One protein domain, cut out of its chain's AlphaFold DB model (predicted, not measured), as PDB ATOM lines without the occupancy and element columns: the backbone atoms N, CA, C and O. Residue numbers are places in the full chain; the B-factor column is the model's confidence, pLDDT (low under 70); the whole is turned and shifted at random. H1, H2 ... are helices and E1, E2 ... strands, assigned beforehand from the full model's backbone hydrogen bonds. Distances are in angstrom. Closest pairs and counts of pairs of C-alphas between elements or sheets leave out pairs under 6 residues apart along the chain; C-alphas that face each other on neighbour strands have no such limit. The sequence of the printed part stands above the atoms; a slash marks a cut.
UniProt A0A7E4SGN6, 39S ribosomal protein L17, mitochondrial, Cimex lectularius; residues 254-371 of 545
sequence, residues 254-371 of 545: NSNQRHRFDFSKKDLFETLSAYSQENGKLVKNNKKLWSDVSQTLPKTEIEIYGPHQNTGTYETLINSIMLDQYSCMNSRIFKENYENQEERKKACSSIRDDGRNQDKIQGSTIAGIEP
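Overview. This is residues 254 to 371 of the 545 residues of the protein "39S ribosomal protein L17, mitochondrial" of Cimex lectularius (UniProt A0A7E4SGN6). This model has little regular structure: H1 lies near the middle with H2 on it, hairpin E1-E2 with H3 and H4 makes one end, and residues 285 to 311 and 349 to 371 are long unnamed loops. The 118 printed residues, 41 in named elements, hold H1, E1, E2, H2, H3, H4 in order, mostly helix, with an antiparallel sheet E1 - E2. It is compact, radius of gyration of the C-alphas 14.5 A, spanning 45 by 33 by 28 A.

Arrangement. H1, residues 265 to 272, touches H2, residues 312 to 322, at a steep tilt of 62 degrees, opposite ways; their closest C-alphas, Phe 269 and Met 322, are 6.0 A apart. E1, residues 275 to 278, and E2, residues 281 to 284, form an antiparallel hairpin; N 276 and O 283 are within hydrogen-bond range, 2.8 A. The closest C-alphas of E2 and H3, residues 332 to 337, are Lys 281 and Ile 333, 6.7 A. H3 and H4, residues 341 to 348, are close but not clearly touching, Phe 334 and Arg 344 having the closest C-alphas, 7.0 A. In the four helices every O i to N i+4 pair is within hydrogen-bond range.

Along the chain. H1, 10.4 A long, begins at C-alpha 265 (175.353, 179.066, 229.631); H2 measures 14.5 A; H4, 10.2 A, ends at C-alpha 348 (179.065, 176.619, 216.435).

Size, cuts and confidence. The printed part has no cut; E2 to H2 is a long link. Mean pLDDT of the printed part is 70.0; residues 350 to 371 are among those under 70.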
ATOM      1  N   ASN A 254     163.036 170.451 232.656       66.19
ATOM      2  CA  ASN A 254     163.387 169.165 233.256       66.19
ATOM      3  C   ASN A 254     162.125 168.436 233.750       66.19
ATOM      4  O   ASN A 254     161.048 169.010 233.814       66.19
ATOM      5  N   SER A 255     162.218 167.154 234.101       62.94
ATOM      6  CA  SER A 255     161.062 166.401 234.620       62.94
ATOM      7  C   SER A 255     160.605 166.906 235.998       62.94
ATOM      8  O   SER A 255     161.434 167.158 236.872       62.94
ATOM      9  N   ASN A 256     159.283 166.972 236.223       54.81
ATOM     10  CA  ASN A 256     158.654 167.419 237.483       54.81
ATOM     11  C   ASN A 256     158.967 166.524 238.693       54.81
ATOM     12  O   ASN A 256     158.718 166.918 239.827       54.81
ATOM     13  N   GLN A 257     159.468 165.309 238.466       53.44
ATOM     14  CA  GLN A 257     159.776 164.340 239.523       53.44
ATOM     15  C   GLN A 257     161.212 164.462 240.060       53.44
ATOM     16  O   GLN A 257     161.639 163.633 240.859       53.44
ATOM     17  N   ARG A 258     161.987 165.454 239.602       60.06
ATOM     18  CA  ARG A 258     163.415 165.600 239.923       60.06
ATOM     19  C   ARG A 258     163.754 167.003 240.437       60.06
ATOM     20  O   ARG A 258     162.980 167.944 240.275       60.06
ATOM     21  N   HIS A 259     164.934 167.112 241.054       62.44
ATOM     22  CA  HIS A 259     165.521 168.369 241.527       62.44
ATOM     23  C   HIS A 259     165.568 169.411 240.396       62.44
ATOM     24  O   HIS A 259     165.849 169.058 239.248       62.44
ATOM     25  N   ARG A 260     165.259 170.679 240.702       62.41
ATOM     26  CA  ARG A 260     165.447 171.785 239.751       62.41
ATOM     27  C   ARG A 260     166.942 172.017 239.570       62.41
ATOM     28  O   ARG A 260     167.669 172.077 240.555       62.41
ATOM     29  N   PHE A 261     167.379 172.128 238.324       72.38
ATOM     30  CA  PHE A 261     168.773 172.396 237.991       72.38
ATOM     31  C   PHE A 261     168.953 173.884 237.689       72.38
ATOM     32  O   PHE A 261     168.071 174.503 237.087       72.38
ATOM     33  N   ASP A 262     170.089 174.437 238.106       74.62
ATOM     34  CA  ASP A 262     170.555 175.753 237.680       74.62
ATOM     35  C   ASP A 262     171.727 175.546 236.723       74.62
ATOM     36  O   ASP A 262     172.791 175.067 237.122       74.62
ATOM     37  N   PHE A 263     171.499 175.823 235.442       80.12
ATOM     38  CA  PHE A 263     172.507 175.630 234.407       80.12
ATOM     39  C   PHE A 263     173.201 176.949 234.083       80.12
ATOM     40  O   PHE A 263     172.546 177.966 233.838       80.12
ATOM     41  N   SER A 264     174.531 176.940 233.977       82.44
ATOM     42  CA  SER A 264     175.242 178.050 233.343       82.44
ATOM     43  C   SER A 264     175.118 177.964 231.817       82.44
ATOM     44  O   SER A 264     174.911 176.891 231.246       82.44
ATOM     45  N   LYS A 265     175.315 179.084 231.107       77.81
ATOM     46  CA  LYS A 265     175.353 179.066 229.631       77.81
ATOM     47  C   LYS A 265     176.422 178.114 229.083       77.81
ATOM     48  O   LYS A 265     176.224 177.520 228.028       77.81
ATOM     49  N   LYS A 266     177.538 177.958 229.808       80.31
ATOM     50  CA  LYS A 266     178.613 177.029 229.451       80.31
ATOM     51  C   LYS A 266     178.135 175.581 229.532       80.31
ATOM     52  O   LYS A 266     178.374 174.831 228.593       80.31
ATOM     53  N   ASP A 267     177.423 175.214 230.598       83.19
ATOM     54  CA  ASP A 267     176.878 173.859 230.758       83.19
ATOM     55  C   ASP A 267     175.907 173.531 229.621       83.19
ATOM     56  O   ASP A 267     175.969 172.456 229.028       83.19
ATOM     57  N   LEU A 268     175.060 174.494 229.252       83.12
ATOM     58  CA  LEU A 268     174.107 174.353 228.152       83.12
ATOM     59  C   LEU A 268     174.803 174.220 226.796       83.12
ATOM     60  O   LEU A 268     174.432 173.361 226.003       83.12
ATOM     61  N   PHE A 269     175.840 175.019 226.540       82.94
ATOM     62  CA  PHE A 269     176.641 174.906 225.323       82.94
ATOM     63  C   PHE A 269     177.335 173.540 225.224       82.94
ATOM     64  O   PHE A 269     177.204 172.853 224.214       82.94
ATOM     65  N   GLU A 270     178.024 173.111 226.284       83.81
ATOM     66  CA  GLU A 270     178.711 171.813 226.354       83.81
ATOM     67  C   GLU A 270     177.742 170.629 226.221       83.81
ATOM     68  O   GLU A 270     178.120 169.573 225.710       83.81
ATOM     69  N   THR A 271     176.488 170.813 226.639       84.69
ATOM     70  CA  THR A 271     175.408 169.823 226.513       84.69
ATOM     71  C   THR A 271     174.752 169.816 225.132       84.69
ATOM     72  O   THR A 271     174.298 168.773 224.687       84.69
ATOM     73  N   LEU A 272     174.660 170.941 224.427       82.38
ATOM     74  CA  LEU A 272     173.916 171.005 223.160       82.38
ATOM     75  C   LEU A 272     174.823 170.915 221.931       82.38
ATOM     76  O   LEU A 272     174.415 170.378 220.902       82.38
ATOM     77  N   SER A 273     176.057 171.405 222.031       83.38
ATOM     78  CA  SER A 273     177.012 171.444 220.922       83.38
ATOM     79  C   SER A 273     177.322 170.051 220.375       83.38
ATOM     80  O   SER A 273     177.578 169.111 221.133       83.38
ATOM     81  N   ALA A 274     177.376 169.933 219.046       79.69
ATOM     82  CA  ALA A 274     177.855 168.739 218.350       79.69
ATOM     83  C   ALA A 274     179.356 168.474 218.579       79.69
ATOM     84  O   ALA A 274     179.824 167.352 218.370       79.69
ATOM     85  N   TYR A 275     180.100 169.482 219.047       80.69
ATOM     86  CA  TYR A 275     181.535 169.409 219.312       80.69
ATOM     87  C   TYR A 275     181.878 169.791 220.757       80.69
ATOM     88  O   TYR A 275     181.274 170.700 221.327       80.69
ATOM     89  N   SER A 276     182.877 169.119 221.323       82.25
ATOM     90  CA  SER A 276     183.446 169.362 222.653       82.25
ATOM     91  C   SER A 276     184.935 169.700 222.528       82.25
ATOM     92  O   SER A 276     185.582 169.360 221.533       82.25
ATOM     93  N   GLN A 277     185.479 170.391 223.529       79.12
ATOM     94  CA  GLN A 277     186.910 170.677 223.629       79.12
ATOM     95  C   GLN A 277     187.549 169.676 224.598       79.12
ATOM     96  O   GLN A 277     187.345 169.766 225.806       79.12
ATOM     97  N   GLU A 278     188.346 168.742 224.079       76.81
ATOM     98  CA  GLU A 278     189.074 167.755 224.887       76.81
ATOM     99  C   GLU A 278     190.564 167.795 224.546       76.81
ATOM    100  O   GLU A 278     190.947 167.748 223.378       76.81
ATOM    101  N   ASN A 279     191.419 167.900 225.569       73.56
ATOM    102  CA  ASN A 279     192.883 167.899 225.425       73.56
ATOM    103  C   ASN A 279     193.416 168.897 224.373       73.56
ATOM    104  O   ASN A 279     194.361 168.605 223.642       73.56
ATOM    105  N   GLY A 280     192.784 170.072 224.266       71.44
ATOM    106  CA  GLY A 280     193.170 171.113 223.305       71.44
ATOM    107  C   GLY A 280     192.746 170.847 221.856       71.44
ATOM    108  O   GLY A 280     193.125 171.612 220.975       71.44
ATOM    109  N   LYS A 281     191.956 169.798 221.589       75.88
ATOM    110  CA  LYS A 281     191.427 169.473 220.259       75.88
ATOM    111  C   LYS A 281     189.905 169.528 220.236       75.88
ATOM    112  O   LYS A 281     189.234 169.308 221.245       75.88
ATOM    113  N   LEU A 282     189.370 169.826 219.055       79.69
ATOM    114  CA  LEU A 282     187.941 169.768 218.800       79.69
ATOM    115  C   LEU A 282     187.547 168.327 218.471       79.69
ATOM    116  O   LEU A 282     188.034 167.756 217.496       79.69
ATOM    117  N   VAL A 283     186.676 167.741 219.285       83.94
ATOM    118  CA  VAL A 283     186.199 166.363 219.114       83.94
ATOM    119  C   VAL A 283     184.679 166.336 219.022       83.94
ATOM    120  O   VAL A 283     184.002 167.247 219.503       83.94
ATOM    121  N   LYS A 284     184.119 165.297 218.392       83.69
ATOM    122  CA  LYS A 284     182.666 165.090 218.386       83.69
ATOM    123  C   LYS A 284     182.194 164.885 219.824       83.69
ATOM    124  O   LYS A 284     182.792 164.108 220.565       83.69
ATOM    125  N   ASN A 285     181.135 165.584 220.209       82.75
ATOM    126  CA  ASN A 285     180.628 165.541 221.570       82.75
ATOM    127  C   ASN A 285     180.092 164.140 221.903       82.75
ATOM    128  O   ASN A 285     179.232 163.616 221.196       82.75
ATOM    129  N   ASN A 286     180.627 163.535 222.963       82.38
ATOM    130  CA  ASN A 286     180.331 162.174 223.418       82.38
ATOM    131  C   ASN A 286     179.809 162.138 224.871       82.38
ATOM    132  O   ASN A 286     179.682 161.052 225.435       82.38
ATOM    133  N   LYS A 287     179.516 163.300 225.472       86.06
ATOM    134  CA  LYS A 287     179.028 163.423 226.853       86.06
ATOM    135  C   LYS A 287     177.616 162.857 226.961       86.06
ATOM    136  O   LYS A 287     176.687 163.424 226.378       86.06
ATOM    137  N   LYS A 288     177.467 161.758 227.709       83.12
ATOM    138  CA  LYS A 288     176.196 161.029 227.867       83.12
ATOM    139  C   LYS A 288     175.537 161.279 229.213       83.12
ATOM    140  O   LYS A 288     174.322 161.167 229.307       83.12
ATOM    141  N   LEU A 289     176.307 161.604 230.248       85.44
ATOM    142  CA  LEU A 289     175.798 161.865 231.589       85.44
ATOM    143  C   LEU A 289     175.920 163.351 231.929       85.44
ATOM    144  O   LEU A 289     176.888 164.009 231.553       85.44
ATOM    145  N   TRP A 290     174.982 163.880 232.714       83.62
ATOM    146  CA  TRP A 290     175.047 165.263 233.197       83.62
ATOM    147  C   TRP A 290     176.319 165.538 234.023       83.62
ATOM    148  O   TRP A 290     176.885 166.627 233.936       83.62
ATOM    149  N   SER A 291     176.833 164.531 234.735       84.94
ATOM    150  CA  SER A 291     178.123 164.583 235.437       84.94
ATOM    151  C   SER A 291     179.339 164.761 234.520       84.94
ATOM    152  O   SER A 291     180.386 165.199 234.992       84.94
ATOM    153  N   ASP A 292     179.222 164.428 233.230       84.94
ATOM    154  CA  ASP A 292     180.296 164.610 232.239       84.94
ATOM    155  C   ASP A 292     180.415 166.084 231.804       84.94
ATOM    156  O   ASP A 292     181.419 166.495 231.221       84.94
ATOM    157  N   VAL A 293     179.375 166.884 232.063       85.25
ATOM    158  CA  VAL A 293     179.322 168.319 231.749       85.25
ATOM    159  C   VAL A 293     179.852 169.139 232.922       85.25
ATOM    160  O   VAL A 293     180.735 169.976 232.737       85.25
ATOM    161  N   SER A 294     179.348 168.877 234.130       83.56
ATOM    162  CA  SER A 294     179.809 169.519 235.362       83.56
ATOM    163  C   SER A 294     179.703 168.566 236.550       83.56
ATOM    164  O   SER A 294     178.726 167.833 236.695       83.56
ATOM    165  N   GLN A 295     180.679 168.634 237.457       81.50
ATOM    166  CA  GLN A 295     180.707 167.835 238.689       81.50
ATOM    167  C   GLN A 295     179.566 168.186 239.659       81.50
ATOM    168  O   GLN A 295     179.249 167.393 240.541       81.50
ATOM    169  N   THR A 296     178.943 169.359 239.500       81.44
ATOM    170  CA  THR A 296     177.781 169.792 240.293       81.44
ATOM    171  C   THR A 296     176.465 169.162 239.827       81.44
ATOM    172  O   THR A 296     175.447 169.307 240.502       81.44
ATOM    173  N   LEU A 297     176.468 168.465 238.687       82.12
ATOM    174  CA  LEU A 297     175.290 167.864 238.071       82.12
ATOM    175  C   LEU A 297     175.227 166.342 238.331       82.12
ATOM    176  O   LEU A 297     176.254 165.691 238.538       82.12
ATOM    177  N   PRO A 298     174.025 165.735 238.345       79.94
ATOM    178  CA  PRO A 298     173.853 164.336 238.731       79.94
ATOM    179  C   PRO A 298     174.412 163.348 237.697       79.94
ATOM    180  O   PRO A 298     174.494 163.627 236.505       79.94
ATOM    181  N   LYS A 299     174.710 162.120 238.133       84.44
ATOM    182  CA  LYS A 299     175.062 160.998 237.244       84.44
ATOM    183  C   LYS A 299     173.810 160.424 236.576       84.44
ATOM    184  O   LYS A 299     173.333 159.351 236.933       84.44
ATOM    185  N   THR A 300     173.218 161.177 235.662       79.50
ATOM    186  CA  THR A 300     172.004 160.781 234.936       79.50
ATOM    187  C   THR A 300     172.191 161.016 233.449       79.50
ATOM    188  O   THR A 300     172.885 161.956 233.076       79.50
ATOM    189  N   GLU A 301     171.585 160.170 232.619       80.44
ATOM    190  CA  GLU A 301     171.683 160.266 231.162       80.44
ATOM    191  C   GLU A 301     171.059 161.565 230.629       80.44
ATOM    192  O   GLU A 301     170.050 162.059 231.150       80.44
ATOM    193  N   ILE A 302     171.719 162.141 229.626       76.81
ATOM    194  CA  ILE A 302     171.296 163.335 228.904       76.81
ATOM    195  C   ILE A 302     170.412 162.882 227.745       76.81
ATOM    196  O   ILE A 302     170.862 162.175 226.850       76.81
ATOM    197  N   GLU A 303     169.173 163.359 227.730       70.38
ATOM    198  CA  GLU A 303     168.266 163.220 226.594       70.38
ATOM    199  C   GLU A 303     167.891 164.618 226.096       70.38
ATOM    200  O   GLU A 303     167.435 165.460 226.875       70.38
ATOM    201  N   ILE A 304     168.100 164.884 224.805       69.75
ATOM    202  CA  ILE A 304     167.897 166.215 224.223       69.75
ATOM    203  C   ILE A 304     166.591 166.250 223.439       69.75
ATOM    204  O   ILE A 304     166.385 165.507 222.483       69.75
ATOM    205  N   TYR A 305     165.728 167.182 223.825       69.06
ATOM    206  CA  TYR A 305     164.445 167.448 223.192       69.06
ATOM    207  C   TYR A 305     164.501 168.866 222.630       69.06
ATOM    208  O   TYR A 305     164.590 169.835 223.386       69.06
ATOM    209  N   GLY A 306     164.524 168.996 221.304       62.22
ATOM    210  CA  GLY A 306     164.797 170.263 220.630       62.22
ATOM    211  C   GLY A 306     163.712 170.666 219.631       62.22
ATOM    212  O   GLY A 306     163.064 169.803 219.031       62.22
ATOM    213  N   PRO A 307     163.502 171.974 219.411       59.94
ATOM    214  CA  PRO A 307     162.605 172.457 218.372       59.94
ATOM    215  C   PRO A 307     163.198 172.214 216.973       59.94
ATOM    216  O   PRO A 307     164.415 172.178 216.795       59.94
ATOM    217  N   HIS A 308     162.348 172.089 215.949       53.66
ATOM    218  CA  HIS A 308     162.805 171.888 214.567       53.66
ATOM    219  C   HIS A 308     163.639 173.089 214.070       53.66
ATOM    220  O   HIS A 308     163.332 174.236 214.406       53.66
ATOM    221  N   GLN A 309     164.640 172.846 213.213       54.88
ATOM    222  CA  GLN A 309     165.628 173.852 212.761       54.88
ATOM    223  C   GLN A 309     165.028 175.110 212.101       54.88
ATOM    224  O   GLN A 309     165.639 176.174 212.117       54.88
ATOM    225  N   ASN A 310     163.809 175.012 211.560       51.75
ATOM    226  CA  ASN A 310     163.122 176.109 210.864       51.75
ATOM    227  C   ASN A 310     162.199 176.929 211.784       51.75
ATOM    228  O   ASN A 310     161.403 177.736 211.308       51.75
ATOM    229  N   THR A 311     162.251 176.695 213.095       55.53
ATOM    230  CA  THR A 311     161.408 177.401 214.065       55.53
ATOM    231  C   THR A 311     162.151 178.586 214.673       55.53
ATOM    232  O   THR A 311     163.361 178.538 214.898       55.53
ATOM    233  N   GLY A 312     161.417 179.642 215.031       58.72
ATOM    234  CA  GLY A 312     162.009 180.773 215.746       58.72
ATOM    235  C   GLY A 312     162.628 180.349 217.082       58.72
ATOM    236  O   GLY A 312     163.595 180.950 217.533       58.72
ATOM    237  N   THR A 313     162.079 179.332 217.752       65.50
ATOM    238  CA  THR A 313     162.609 178.804 219.025       65.50
ATOM    239  C   THR A 313     164.011 178.214 218.851       65.50
ATOM    240  O   THR A 313     164.870 178.459 219.695       65.50
ATOM    241  N   TYR A 314     164.277 177.534 217.727       67.75
ATOM    242  CA  TYR A 314     165.626 177.089 217.366       67.75
ATOM    243  C   TYR A 314     166.566 178.283 217.145       67.75
ATOM    244  O   TYR A 314     167.651 178.320 217.713       67.75
ATOM    245  N   GLU A 315     166.134 179.310 216.401       67.75
ATOM    246  CA  GLU A 315     166.944 180.518 216.153       67.75
ATOM    247  C   GLU A 315     167.336 181.238 217.461       67.75
ATOM    248  O   GLU A 315     168.484 181.651 217.622       67.75
ATOM    249  N   THR A 316     166.416 181.351 218.425       72.12
ATOM    250  CA  THR A 316     166.706 181.944 219.744       72.12
ATOM    251  C   THR A 316     167.679 181.096 220.556       72.12
ATOM    252  O   THR A 316     168.614 181.646 221.130       72.12
ATOM    253  N   LEU A 317     167.515 179.770 220.563       75.38
ATOM    254  CA  LEU A 317     168.447 178.859 221.230       75.38
ATOM    255  C   LEU A 317     169.873 179.018 220.678       75.38
ATOM    256  O   LEU A 317     170.828 179.169 221.442       75.38
ATOM    257  N   ILE A 318     170.011 179.043 219.350       75.44
ATOM    258  CA  ILE A 318     171.306 179.222 218.692       75.44
ATOM    259  C   ILE A 318     171.918 180.581 219.043       75.44
ATOM    260  O   ILE A 318     173.067 180.640 219.469       75.44
ATOM    261  N   ASN A 319     171.167 181.674 218.909       74.00
ATOM    262  CA  ASN A 319     171.719 183.014 219.113       74.00
ATOM    263  C   ASN A 319     172.077 183.300 220.579       74.00
ATOM    264  O   ASN A 319     173.104 183.921 220.838       74.00
ATOM    265  N   SER A 320     171.254 182.851 221.530       74.38
ATOM    266  CA  SER A 320     171.423 183.187 222.949       74.38
ATOM    267  C   SER A 320     172.356 182.244 223.712       74.38
ATOM    268  O   SER A 320     172.859 182.629 224.770       74.38
ATOM    269  N   ILE A 321     172.572 181.020 223.208       75.88
ATOM    270  CA  ILE A 321     173.433 180.007 223.844       75.88
ATOM    271  C   ILE A 321     174.618 179.657 222.946       75.88
ATOM    272  O   ILE A 321     175.768 179.787 223.357       75.88
ATOM    273  N   MET A 322     174.349 179.226 221.712       77.62
ATOM    274  CA  MET A 322     175.370 178.628 220.841       77.62
ATOM    275  C   MET A 322     176.306 179.649 220.185       77.62
ATOM    276  O   MET A 322     177.427 179.299 219.828       77.62
ATOM    277  N   LEU A 323     175.854 180.896 220.025       74.00
ATOM    278  CA  LEU A 323     176.613 182.004 219.431       74.00
ATOM    279  C   LEU A 323     176.932 183.128 220.430       74.00
ATOM    280  O   LEU A 323     177.453 184.169 220.031       74.00
ATOM    281  N   ASP A 324     176.640 182.927 221.718       71.50
ATOM    282  CA  ASP A 324     176.900 183.912 222.773       71.50
ATOM    283  C   ASP A 324     178.405 184.182 222.958       71.50
ATOM    284  O   ASP A 324     179.242 183.367 222.570       71.50
ATOM    285  N   GLN A 325     178.802 185.292 223.590       58.44
ATOM    286  CA  GLN A 325     180.228 185.658 223.689       58.44
ATOM    287  C   GLN A 325     181.100 184.624 224.427       58.44
ATOM    288  O   GLN A 325     182.312 184.583 224.211       58.44
ATOM    289  N   TYR A 326     180.477 183.811 225.289       56.28
ATOM    290  CA  TYR A 326     181.093 182.731 226.065       56.28
ATOM    291  C   TYR A 326     181.090 181.375 225.336       56.28
ATOM    292  O   TYR A 326     181.574 180.384 225.880       56.28
ATOM    293  N   SER A 327     180.546 181.325 224.118       63.12
ATOM    294  CA  SER A 327     180.511 180.142 223.259       63.12
ATOM    295  C   SER A 327     181.737 180.065 222.330       63.12
ATOM    296  O   SER A 327     182.657 180.891 222.367       63.12
ATOM    297  N   CYS A 328     181.757 179.057 221.458       66.38
ATOM    298  CA  CYS A 328     182.843 178.755 220.522       66.38
ATOM    299  C   CYS A 328     183.274 179.902 219.590       66.38
ATOM    300  O   CYS A 328     184.384 179.850 219.061       66.38
ATOM    301  N   MET A 329     182.481 180.966 219.423       71.00
ATOM    302  CA  MET A 329     182.843 182.110 218.573       71.00
ATOM    303  C   MET A 329     184.153 182.796 219.000       71.00
ATOM    304  O   MET A 329     184.925 183.241 218.140       71.00
ATOM    305  N   ASN A 330     184.435 182.827 220.308       70.06
ATOM    306  CA  ASN A 330     185.642 183.427 220.882       70.06
ATOM    307  C   ASN A 330     186.690 182.414 221.363       70.06
ATOM    308  O   ASN A 330     187.782 182.828 221.753       70.06
ATOM    309  N   SER A 331     186.404 181.111 221.277       73.50
ATOM    310  CA  SER A 331     187.346 180.059 221.666       73.50
ATOM    311  C   SER A 331     188.554 180.017 220.729       73.50
ATOM    312  O   SER A 331     188.409 180.008 219.504       73.50
ATOM    313  N   ARG A 332     189.754 179.947 221.316       75.69
ATOM    314  CA  ARG A 332     191.019 179.787 220.585       75.69
ATOM    315  C   ARG A 332     191.004 178.527 219.711       75.69
ATOM    316  O   ARG A 332     191.321 178.614 218.534       75.69
ATOM    317  N   ILE A 333     190.513 177.411 220.251       76.00
ATOM    318  CA  ILE A 333     190.460 176.111 219.561       76.00
ATOM    319  C   ILE A 333     189.538 176.171 218.334       76.00
ATOM    320  O   ILE A 333     189.871 175.645 217.277       76.00
ATOM    321  N   PHE A 334     188.388 176.843 218.430       74.75
ATOM    322  CA  PHE A 334     187.483 176.987 217.283       74.75
ATOM    323  C   PHE A 334     188.004 177.969 216.231       74.75
ATOM    324  O   PHE A 334     187.739 177.767 215.052       74.75
ATOM    325  N   LYS A 335     188.743 179.013 216.630       78.12
ATOM    326  CA  LYS A 335     189.403 179.933 215.688       78.12
ATOM    327  C   LYS A 335     190.543 179.254 214.925       78.12
ATOM    328  O   LYS A 335     190.692 179.525 213.743       78.12
ATOM    329  N   GLU A 336     191.294 178.371 215.584       79.19
ATOM    330  CA  GLU A 336     192.378 177.588 214.970       79.19
ATOM    331  C   GLU A 336     191.850 176.500 214.013       79.19
ATOM    332  O   GLU A 336     192.493 176.209 213.014       79.19
ATOM    333  N   ASN A 337     190.672 175.918 214.280       75.62
ATOM    334  CA  ASN A 337     190.071 174.890 213.412       75.62
ATOM    335  C   ASN A 337     189.136 175.453 212.320       75.62
ATOM    336  O   ASN A 337     188.898 174.775 211.325       75.62
ATOM    337  N   TYR A 338     188.594 176.664 212.497       76.38
ATOM    338  CA  TYR A 338     187.696 177.325 211.542       76.38
ATOM    339  C   TYR A 338     188.052 178.813 211.408       76.38
ATOM    340  O   TYR A 338     187.465 179.686 212.067       76.38
ATOM    341  N   GLU A 339     189.014 179.104 210.530       70.38
ATOM    342  CA  GLU A 339     189.496 180.466 210.270       70.38
ATOM    343  C   GLU A 339     188.372 181.369 209.726       70.38
ATOM    344  O   GLU A 339     188.182 182.500 210.191       70.38
ATOM    345  N   ASN A 340     187.544 180.845 208.810       80.00
ATOM    346  CA  ASN A 340     186.410 181.567 208.237       80.00
ATOM    347  C   ASN A 340     185.280 181.761 209.269       80.00
ATOM    348  O   ASN A 340     184.781 180.816 209.882       80.00
ATOM    349  N   GLN A 341     184.834 183.010 209.441       74.31
ATOM    350  CA  GLN A 341     183.787 183.374 210.396       74.31
ATOM    351  C   GLN A 341     182.427 182.719 210.099       74.31
ATOM    352  O   GLN A 341     181.715 182.374 211.041       74.31
ATOM    353  N   GLU A 342     182.053 182.535 208.831       70.19
ATOM    354  CA  GLU A 342     180.779 181.903 208.455       70.19
ATOM    355  C   GLU A 342     180.812 180.382 208.681       70.19
ATOM    356  O   GLU A 342     179.858 179.814 209.216       70.19
ATOM    357  N   GLU A 343     181.935 179.724 208.385       72.12
ATOM    358  CA  GLU A 343     182.125 178.298 208.690       72.12
ATOM    359  C   GLU A 343     182.168 178.042 210.196       72.12
ATOM    360  O   GLU A 343     181.534 177.108 210.688       72.12
ATOM    361  N   ARG A 344     182.823 178.926 210.953       77.50
ATOM    362  CA  ARG A 344     182.842 178.869 212.415       77.50
ATOM    363  C   ARG A 344     181.447 179.043 213.009       77.50
ATOM    364  O   ARG A 344     181.070 178.258 213.872       77.50
ATOM    365  N   LYS A 345     180.640 179.994 212.517       72.88
ATOM    366  CA  LYS A 345     179.224 180.130 212.916       72.88
ATOM    367  C   LYS A 345     178.430 178.859 212.619       72.88
ATOM    368  O   LYS A 345     177.624 178.441 213.448       72.88
ATOM    369  N   LYS A 346     178.655 178.231 211.462       67.88
ATOM    370  CA  LYS A 346     177.993 176.979 211.073       67.88
ATOM    371  C   LYS A 346     178.379 175.812 211.990       67.88
ATOM    372  O   LYS A 346     177.504 175.072 212.423       67.88
ATOM    373  N   ALA A 347     179.658 175.683 212.346       68.75
ATOM    374  CA  ALA A 347     180.124 174.669 213.294       68.75
ATOM    375  C   ALA A 347     179.576 174.918 214.709       68.75
ATOM    376  O   ALA A 347     179.094 173.997 215.364       68.75
ATOM    377  N   CYS A 348     179.585 176.178 215.145       72.88
ATOM    378  CA  CYS A 348     179.065 176.619 216.435       72.88
ATOM    379  C   CYS A 348     177.561 176.409 216.604       72.88
ATOM    380  O   CYS A 348     177.098 176.127 217.702       72.88
ATOM    381  N   SER A 349     176.791 176.541 215.525       70.00
ATOM    382  CA  SER A 349     175.331 176.403 215.544       70.00
ATOM    383  C   SER A 349     174.839 174.961 215.370       70.00
ATOM    384  O   SER A 349     173.630 174.728 215.318       70.00
ATOM    385  N   SER A 350     175.752 173.987 215.294       67.75
ATOM    386  CA  SER A 350     175.422 172.573 215.129       67.75
ATOM    387  C   SER A 350     175.083 171.927 216.477       67.75
ATOM    388  O   SER A 350     175.935 171.837 217.361       67.75
ATOM    389  N   ILE A 351     173.848 171.440 216.617       69.06
ATOM    390  CA  ILE A 351     173.355 170.707 217.796       69.06
ATOM    391  C   ILE A 351     173.435 169.195 217.525       69.06
ATOM    392  O   ILE A 351     173.268 168.774 216.381       69.06
ATOM    393  N   ARG A 352     173.722 168.382 218.549       69.19
ATOM    394  CA  ARG A 352     173.710 166.906 218.446       69.19
ATOM    395  C   ARG A 352     172.283 166.340 218.255       69.19
ATOM    396  O   ARG A 352     171.314 166.960 218.683       69.19
ATOM    397  N   ASP A 353     172.145 165.199 217.576       50.97
ATOM    398  CA  ASP A 353     170.899 164.708 216.954       50.97
ATOM    399  C   ASP A 353     170.344 163.384 217.534       50.97
ATOM    400  O   ASP A 353     169.597 162.664 216.875       50.97
ATOM    401  N   ASP A 354     170.671 163.061 218.783       52.91
ATOM    402  CA  ASP A 354     170.485 161.747 219.415       52.91
ATOM    403  C   ASP A 354     169.184 161.548 220.239       52.91
ATOM    404  O   ASP A 354     169.021 160.512 220.883       52.91
ATOM    405  N   GLY A 355     168.218 162.478 220.210       45.91
ATOM    406  CA  GLY A 355     167.021 162.463 221.085       45.91
ATOM    407  C   GLY A 355     165.676 162.000 220.475       45.91
ATOM    408  O   GLY A 355     165.480 162.011 219.260       45.91
ATOM    409  N   ARG A 356     164.702 161.615 221.327       42.16
ATOM    410  CA  ARG A 356     163.325 161.170 220.968       42.16
ATOM    411  C   ARG A 356     162.262 161.799 221.883       42.16
ATOM    412  O   ARG A 356     162.427 161.701 223.081       42.16
ATOM    413  N   ASN A 357     161.152 162.329 221.340       35.50
ATOM    414  CA  ASN A 357     160.130 163.141 222.049       35.50
ATOM    415  C   ASN A 357     159.046 162.382 222.858       35.50
ATOM    416  O   ASN A 357     158.390 161.508 222.293       35.50
ATOM    417  N   GLN A 358     158.756 162.823 224.104       35.12
ATOM    418  CA  GLN A 358     157.525 162.564 224.890       35.12
ATOM    419  C   GLN A 358     157.230 163.683 225.926       35.12
ATOM    420  O   GLN A 358     158.137 164.373 226.386       35.12
ATOM    421  N   ASP A 359     155.955 163.842 226.313       33.94
ATOM    422  CA  ASP A 359     155.428 164.960 227.117       33.94
ATOM    423  C   ASP A 359     155.425 164.717 228.644       33.94
ATOM    424  O   ASP A 359     154.748 163.798 229.118       33.94
ATOM    425  N   LYS A 360     156.120 165.591 229.403       40.44
ATOM    426  CA  LYS A 360     155.856 166.076 230.794       40.44
ATOM    427  C   LYS A 360     157.106 166.792 231.352       40.44
ATOM    428  O   LYS A 360     158.039 166.132 231.804       40.44
ATOM    429  N   ILE A 361     157.118 168.129 231.355       48.22
ATOM    430  CA  ILE A 361     158.299 168.950 231.703       48.22
ATOM    431  C   ILE A 361     157.945 170.189 232.570       48.22
ATOM    432  O   ILE A 361     156.838 170.714 232.462       48.22
ATOM    433  N   GLN A 362     158.885 170.655 233.405       41.53
ATOM    434  CA  GLN A 362     158.876 171.888 234.224       41.53
ATOM    435  C   GLN A 362     160.081 172.771 233.871       41.53
ATOM    436  O   GLN A 362     161.128 172.245 233.523       41.53
ATOM    437  N   GLY A 363     159.975 174.097 233.991       48.41
ATOM    438  CA  GLY A 363     161.077 175.016 233.669       48.41
ATOM    439  C   GLY A 363     162.249 175.005 234.662       48.41
ATOM    440  O   GLY A 363     162.033 174.984 235.871       48.41
ATOM    441  N   SER A 364     163.479 175.050 234.143       58.47
ATOM    442  CA  SER A 364     164.756 175.138 234.872       58.47
ATOM    443  C   SER A 364     165.288 176.576 234.945       58.47
ATOM    444  O   SER A 364     164.981 177.422 234.096       58.47
ATOM    445  N   THR A 365     166.117 176.837 235.956       62.59
ATOM    446  CA  THR A 365     166.819 178.111 236.169       62.59
ATOM    447  C   THR A 365     168.038 178.189 235.248       62.59
ATOM    448  O   THR A 365     168.696 177.176 234.998       62.59
ATOM    449  N   ILE A 366     168.328 179.376 234.704       61.59
ATOM    450  CA  ILE A 366     169.507 179.596 233.856       61.59
ATOM    451  C   ILE A 366     170.317 180.754 234.435       61.59
ATOM    452  O   ILE A 366     169.821 181.879 234.513       61.59
ATOM    453  N   ALA A 367     171.571 180.477 234.795       59.78
ATOM    454  CA  ALA A 367     172.503 181.423 235.407       59.78
ATOM    455  C   ALA A 367     171.922 182.138 236.647       59.78
ATOM    456  O   ALA A 367     172.073 183.351 236.794       59.78
ATOM    457  N   GLY A 368     171.217 181.400 237.510       60.84
ATOM    458  CA  GLY A 368     170.594 181.928 238.727       60.84
ATOM    459  C   GLY A 368     169.311 182.741 238.506       60.84
ATOM    460  O   GLY A 368     168.726 183.223 239.474       60.84
ATOM    461  N   ILE A 369     168.845 182.894 237.259       67.50
ATOM    462  CA  ILE A 369     167.626 183.640 236.920       67.50
ATOM    463  C   ILE A 369     166.515 182.652 236.552       67.50
ATOM    464  O   ILE A 369     166.608 181.911 235.569       67.50
ATOM    465  N   GLU A 370     165.445 182.636 237.347       59.34
ATOM    466  CA  GLU A 370     164.266 181.812 237.066       59.34
ATOM    467  C   GLU A 370     163.443 182.391 235.894       59.34
ATOM    468  O   GLU A 370     163.363 183.621 235.756       59.34
ATOM    469  N   PRO A 371     162.787 181.543 235.073       56.50
ATOM    470  CA  PRO A 371     161.897 181.958 233.982       56.50
ATOM    471  C   PRO A 371     160.558 182.512 234.508       56.50
ATOM    472  O   PRO A 371     159.490 181.950 234.267       56.50
TER     473      PRO A 371